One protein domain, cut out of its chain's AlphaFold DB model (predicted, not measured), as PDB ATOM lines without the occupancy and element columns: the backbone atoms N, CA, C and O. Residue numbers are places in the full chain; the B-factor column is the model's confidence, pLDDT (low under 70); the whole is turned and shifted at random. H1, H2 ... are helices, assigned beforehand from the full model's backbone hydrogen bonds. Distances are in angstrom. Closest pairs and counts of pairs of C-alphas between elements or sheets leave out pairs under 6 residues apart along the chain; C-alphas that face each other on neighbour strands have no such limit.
ATOM      1  N   GLY A  96     161.063 158.108 138.950       73.25
ATOM      2  CA  GLY A  96     159.744 158.731 138.891       73.25
ATOM      3  C   GLY A  96     159.012 158.559 137.561       73.25
ATOM      4  O   GLY A  96     157.919 159.107 137.446       73.25
ATOM      5  N   GLU A  97     159.575 157.837 136.584       77.12
ATOM      6  CA  GLU A  97     159.008 157.725 135.232       77.12
ATOM      7  C   GLU A  97     157.884 156.674 135.168       77.12
ATOM      8  O   GLU A  97     156.761 156.982 134.769       77.12
ATOM      9  N   ASP A  98     158.157 155.442 135.625       80.12
ATOM     10  CA  ASP A  98     157.183 154.341 135.636       80.12
ATOM     11  C   ASP A  98     157.161 153.601 136.992       80.12
ATOM     12  O   ASP A  98     157.985 152.710 137.250       80.12
ATOM     13  N   PRO A  99     156.206 153.933 137.883       78.19
ATOM     14  CA  PRO A  99     156.083 153.273 139.180       78.19
ATOM     15  C   PRO A  99     155.680 151.798 139.064       78.19
ATOM     16  O   PRO A  99     156.047 151.005 139.927       78.19
ATOM     17  N   VAL A 100     154.955 151.397 138.016       82.44
ATOM     18  CA  VAL A 100     154.447 150.025 137.862       82.44
ATOM     19  C   VAL A 100     155.576 149.084 137.453       82.44
ATOM     20  O   VAL A 100     155.737 148.002 138.035       82.44
ATOM     21  N   TRP A 101     156.409 149.515 136.502       82.25
ATOM     22  CA  TRP A 101     157.620 148.791 136.120       82.25
ATOM     23  C   TRP A 101     158.560 148.639 137.311       82.25
ATOM     24  O   TRP A 101     159.032 147.536 137.609       82.25
ATOM     25  N   TRP A 102     158.828 149.744 138.012       84.88
ATOM     26  CA  TRP A 102     159.771 149.751 139.121       84.88
ATOM     27  C   TRP A 102     159.321 148.831 140.256       84.88
ATOM     28  O   TRP A 102     160.114 148.033 140.751       84.88
ATOM     29  N   ILE A 103     158.035 148.861 140.617       84.31
ATOM     30  CA  ILE A 103     157.479 147.979 141.652       84.31
ATOM     31  C   ILE A 103     157.577 146.516 141.243       84.31
ATOM     32  O   ILE A 103     157.946 145.686 142.071       84.31
ATOM     33  N   SER A 104     157.314 146.197 139.977       85.69
ATOM     34  CA  SER A 104     157.435 144.829 139.465       85.69
ATOM     35  C   SER A 104     158.878 144.312 139.560       85.69
ATOM     36  O   SER A 104     159.112 143.172 139.979       85.69
ATOM     37  N   GLY A 105     159.859 145.164 139.240       83.19
ATOM     38  CA  GLY A 105     161.283 144.867 139.406       83.19
ATOM     39  C   GLY A 105     161.696 144.739 140.876       83.19
ATOM     40  O   GLY A 105     162.344 143.762 141.259       83.19
ATOM     41  N   ALA A 106     161.265 145.675 141.722       83.81
ATOM     42  CA  ALA A 106     161.542 145.687 143.155       83.81
ATOM     43  C   ALA A 106     160.952 144.458 143.864       83.81
ATOM     44  O   ALA A 106     161.625 143.814 144.668       83.81
ATOM     45  N   GLU A 107     159.720 144.067 143.532       84.00
ATOM     46  CA  GLU A 107     159.068 142.896 144.117       84.00
ATOM     47  C   GLU A 107     159.808 141.599 143.767       84.00
ATOM     48  O   GLU A 107     159.950 140.719 144.619       84.00
ATOM     49  N   MET A 108     160.341 141.494 142.546       82.00
ATOM     50  CA  MET A 108     161.199 140.375 142.159       82.00
ATOM     51  C   MET A 108     162.491 140.342 142.986       82.00
ATOM     52  O   MET A 108     162.835 139.288 143.522       82.00
ATOM     53  N   CYS A 109     163.158 141.487 143.167       76.81
ATOM     54  CA  CYS A 109     164.363 141.595 143.997       76.81
ATOM     55  C   CYS A 109     164.082 141.157 145.443       76.81
ATOM     56  O   CYS A 109     164.818 140.355 146.019       76.81
ATOM     57  N   PHE A 110     162.955 141.606 146.003       83.75
ATOM     58  CA  PHE A 110     162.524 141.241 147.348       83.75
ATOM     59  C   PHE A 110     162.167 139.760 147.502       83.75
ATOM     60  O   PHE A 110     162.379 139.193 148.576       83.75
ATOM     61  N   ARG A 111     161.599 139.131 146.463       80.81
ATOM     62  CA  ARG A 111     161.310 137.687 146.450       80.81
ATOM     63  C   ARG A 111     162.591 136.863 146.388       80.81
ATOM     64  O   ARG A 111     162.715 135.915 147.155       80.81
ATOM     65  N   ILE A 112     163.542 137.248 145.537       78.31
ATOM     66  CA  ILE A 112     164.836 136.564 145.397       78.31
ATOM     67  C   ILE A 112     165.657 136.662 146.694       78.31
ATOM     68  O   ILE A 112     166.307 135.697 147.080       78.31
ATOM     69  N   GLN A 113     165.591 137.794 147.398       70.31
ATOM     70  CA  GLN A 113     166.328 138.011 148.651       70.31
ATOM     71  C   GLN A 113     165.636 137.452 149.903       70.31
ATOM     72  O   GLN A 113     166.227 137.484 150.979       70.31
ATOM     73  N   GLY A 114     164.391 136.969 149.807       71.44
ATOM     74  CA  GLY A 114     163.655 136.458 150.969       71.44
ATOM     75  C   GLY A 114     163.408 137.507 152.062       71.44
ATOM     76  O   GLY A 114     163.297 137.160 153.236       71.44
ATOM     77  N   MET A 115     163.343 138.795 151.704       71.88
ATOM     78  CA  MET A 115     163.168 139.880 152.677       71.88
ATOM     79  C   MET A 115     161.784 139.822 153.343       71.88
ATOM     80  O   MET A 115     160.789 139.495 152.689       71.88
ATOM     81  N   SER A 116     161.698 140.187 154.629       74.50
ATOM     82  CA  SER A 116     160.414 140.321 155.334       74.50
ATOM     83  C   SER A 116     159.667 141.580 154.861       74.50
ATOM     84  O   SER A 116     160.311 142.550 154.445       74.50
ATOM     85  N   PRO A 117     158.321 141.591 154.869       74.38
ATOM     86  CA  PRO A 117     157.535 142.703 154.333       74.38
ATOM     87  C   PRO A 117     157.852 144.051 154.997       74.38
ATOM     88  O   PRO A 117     157.833 145.074 154.317       74.38
ATOM     89  N   GLU A 118     158.230 144.058 156.273       75.75
ATOM     90  CA  GLU A 118     158.618 145.257 157.021       75.75
ATOM     91  C   GLU A 118     159.901 145.889 156.463       75.75
ATOM     92  O   GLU A 118     159.990 147.107 156.314       75.75
ATOM     93  N   VAL A 119     160.892 145.070 156.096       77.81
ATOM     94  CA  VAL A 119     162.165 145.557 155.542       77.81
ATOM     95  C   VAL A 119     161.998 146.001 154.083       77.81
ATOM     96  O   VAL A 119     162.653 146.951 153.657       77.81
ATOM     97  N   LYS A 120     161.081 145.379 153.323       83.62
ATOM     98  CA  LYS A 120     160.756 145.792 151.941       83.62
ATOM     99  C   LYS A 120     160.236 147.221 151.889       83.62
ATOM    100  O   LYS A 120     160.676 147.988 151.041       83.62
ATOM    101  N   VAL A 121     159.320 147.566 152.797       81.75
ATOM    102  CA  VAL A 121     158.718 148.905 152.865       81.75
ATOM    103  C   VAL A 121     159.792 149.946 153.159       81.75
ATOM    104  O   VAL A 121     159.908 150.913 152.414       81.75
ATOM    105  N   SER A 122     160.623 149.709 154.176       78.62
ATOM    106  CA  SER A 122     161.705 150.625 154.545       78.62
ATOM    107  C   SER A 122     162.723 150.809 153.414       78.62
ATOM    108  O   SER A 122     163.119 151.935 153.125       78.62
ATOM    109  N   LEU A 123     163.127 149.728 152.732       78.50
ATOM    110  CA  LEU A 123     164.084 149.830 151.626       78.50
ATOM    111  C   LEU A 123     163.471 150.529 150.406       78.50
ATOM    112  O   LEU A 123     164.106 151.396 149.819       78.50
ATOM    113  N   ALA A 124     162.224 150.202 150.057       80.62
ATOM    114  CA  ALA A 124     161.522 150.848 148.954       80.62
ATOM    115  C   ALA A 124     161.333 152.352 149.204       80.62
ATOM    116  O   ALA A 124     161.511 153.147 148.288       80.62
ATOM    117  N   GLN A 125     161.028 152.743 150.446       78.69
ATOM    118  CA  GLN A 125     160.951 154.148 150.847       78.69
ATOM    119  C   GLN A 125     162.287 154.861 150.653       78.69
ATOM    120  O   GLN A 125     162.309 155.915 150.030       78.69
ATOM    121  N   ILE A 126     163.395 154.270 151.109       80.94
ATOM    122  CA  ILE A 126     164.735 154.839 150.907       80.94
ATOM    123  C   ILE A 126     165.029 155.002 149.408       80.94
ATOM    124  O   ILE A 126     165.429 156.078 148.984       80.94
ATOM    125  N   CYS A 127     164.754 153.988 148.584       76.38
ATOM    126  CA  CYS A 127     165.016 154.032 147.139       76.38
ATOM    127  C   CYS A 127     164.113 154.997 146.348       76.38
ATOM    128  O   CYS A 127     164.464 155.366 145.228       76.38
ATOM    129  N   MET A 128     162.962 155.387 146.903       75.75
ATOM    130  CA  MET A 128     162.089 156.427 146.344       75.75
ATOM    131  C   MET A 128     162.401 157.831 146.884       75.75
ATOM    132  O   MET A 128     162.149 158.817 146.193       75.75
ATOM    133  N   GLU A 129     162.915 157.938 148.113       72.31
ATOM    134  CA  GLU A 129     163.255 159.202 148.783       72.31
ATOM    135  C   GLU A 129     164.635 159.730 148.360       72.31
ATOM    136  O   GLU A 129     164.852 160.940 148.430       72.31
ATOM    137  N   ASP A 130     165.544 158.867 147.879       64.25
ATOM    138  CA  ASP A 130     166.929 159.200 147.494       64.25
ATOM    139  C   ASP A 130     167.035 159.999 146.177       64.25
ATOM    140  O   ASP A 130     167.816 159.719 145.267       64.25
ATOM    141  N   ARG A 131     166.208 161.039 146.060       56.56
ATOM    142  CA  ARG A 131     166.344 162.096 145.072       56.56
ATOM    143  C   ARG A 131     167.248 163.165 145.683       56.56
ATOM    144  O   ARG A 131     166.848 163.871 146.611       56.56
ATOM    145  N   ALA A 132     168.450 163.331 145.127       50.50
ATOM    146  CA  ALA A 132     169.232 164.544 145.348       50.50
ATOM    147  C   ALA A 132     168.320 165.764 145.092       50.50
ATOM    148  O   ALA A 132     167.574 165.758 144.107       50.50
ATOM    149  N   PRO A 133     168.311 166.784 145.971       47.09
ATOM    150  CA  PRO A 133     167.354 167.878 145.884       47.09
ATOM    151  C   PRO A 133     167.523 168.596 144.546       47.09
ATOM    152  O   PRO A 133     168.515 169.284 144.313       47.09
ATOM    153  N   VAL A 142     155.029 162.439 147.403       50.56
ATOM    154  CA  VAL A 142     155.485 161.112 147.825       50.56
ATOM    155  C   VAL A 142     154.237 160.242 147.788       50.56
ATOM    156  O   VAL A 142     153.468 160.214 148.748       50.56
ATOM    157  N   LEU A 143     153.951 159.637 146.633       53.34
ATOM    158  CA  LEU A 143     152.880 158.658 146.549       53.34
ATOM    159  C   LEU A 143     153.291 157.492 147.443       53.34
ATOM    160  O   LEU A 143     154.355 156.905 147.236       53.34
ATOM    161  N   PRO A 144     152.503 157.176 148.474       52.66
ATOM    162  CA  PRO A 144     152.853 156.083 149.347       52.66
ATOM    163  C   PRO A 144     152.908 154.782 148.549       52.66
ATOM    164  O   PRO A 144     152.004 154.508 147.764       52.66
ATOM    165  N   TRP A 145     153.941 153.965 148.771       47.66
ATOM    166  CA  TRP A 145     154.176 152.705 148.049       47.66
ATOM    167  C   TRP A 145     152.935 151.797 147.957       47.66
ATOM    168  O   TRP A 145     152.741 151.101 146.963       47.66
ATOM    169  N   TYR A 146     152.055 151.849 148.963       51.19
ATOM    170  CA  TYR A 146     150.794 151.106 148.989       51.19
ATOM    171  C   TYR A 146     149.784 151.526 147.908       51.19
ATOM    172  O   TYR A 146     148.986 150.695 147.491       51.19
ATOM    173  N   ASN A 147     149.825 152.768 147.423       55.00
ATOM    174  CA  ASN A 147     148.918 153.269 146.384       55.00
ATOM    175  C   ASN A 147     149.324 152.852 144.968       55.00
ATOM    176  O   ASN A 147     148.520 152.966 144.051       55.00
ATOM    177  N   CYS A 148     150.549 152.367 144.784       50.44
ATOM    178  CA  CYS A 148     151.035 151.900 143.490       50.44
ATOM    179  C   CYS A 148     150.861 150.377 143.310       50.44
ATOM    180  O   CYS A 148     151.293 149.813 142.309       50.44
ATOM    181  N   ARG A 149     150.243 149.705 144.293       45.75
ATOM    182  CA  ARG A 149     149.906 148.278 144.282       45.75
ATOM    183  C   ARG A 149     148.408 148.113 143.995       45.75
ATOM    184  O   ARG A 149     147.653 147.730 144.884       45.75
ATOM    185  N   THR A 150     147.985 148.468 142.786       43.00
ATOM    186  CA  THR A 150     146.619 148.237 142.273       43.00
ATOM    187  C   THR A 150     146.624 147.167 141.205       43.00
ATOM    188  O   THR A 150     147.466 147.299 140.290       43.00
TER     189      THR A 150
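AT A GLANCE: This is residues 96 to 133 and 142 to 150 of the 150 residues of the protein "Retrotransposon gag protein" of Trifolium pratense (UniProt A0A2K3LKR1). Two helices of similar length, H1 and H2, make a loose V: they come closest near the tight link that joins them and spread toward their other ends. A third, very short helix, H3, from beyond a cut in the chain, lies to one side of the V, near the first residues of H1 and the middle of H2. The printed part has 47 residues with three named helices, in the order H1, H2, H3, and no named strand; the class is all helix. The whole is compact, with a radius of gyration of the C-alphas of 10.7 A, and its C-alphas span 31 by 21 by 15 A, an outline that is only just elongated.

HOW THE PARTS SIT: From the first printed residue, Gly 96, the backbone leads to H1, residues 99 to 112. A tight link of 4 residues joins it to H2, residues 117 to 129. H1 and H2 are close but not clearly touching, with 2 pairs of C-alphas within 8 A; the closest C-alphas are those of Phe 110 and Lys 120, 6.7 A apart. They run opposite ways at a steep tilt of 42 degrees, and their centres are 11.6 A apart. H3, residues 145 to 148, only just touches H1, with 3 pairs of C-alphas within 8 A. H1 touches H3 with residues 99 to 103 alone, and the closest C-alphas of the two are those of Pro 99 and Cys 148, 6.8 A apart. H3 also only just touches H2, again with 3 pairs of C-alphas within 8 A. Of H2, residues 121 to 125 alone take part, and the closest C-alphas are those of Gln 125 and Trp 145, 7.5 A apart. In H1 and H2 every O i to N i+4 pair is within hydrogen-bond range; H3 is too short for such a pair, and its 1 pair of O i and N i+3 is within range.

IN THESE COORDINATES: H1 begins at C-alpha 99, (156.083, 153.273, 139.180), and measures 19.9 A from first to last C-alpha. H2 begins at C-alpha 117, (157.535, 142.703, 154.333), and measures 18.3 A. H3 measures 5.6 A and ends at C-alpha 148, (151.035, 151.900, 143.490).

THE WHOLE: The two C-alphas farthest apart are those of Gly 114 and Pro 133, 32.0 A. Residues 134 to 141 are not printed, and C-alphas 133 and 142 are 13.8 A apart across this cut. The link across the cut, from H2 to H3, has 15 residues in the chain, 8 of them not printed. The printed part ends at Thr 150, the chain's last residue. The mean pLDDT of the printed part is 71.3; residues 130 to 133 and 142 to 150 are under 70, and H3 has a mean of 51.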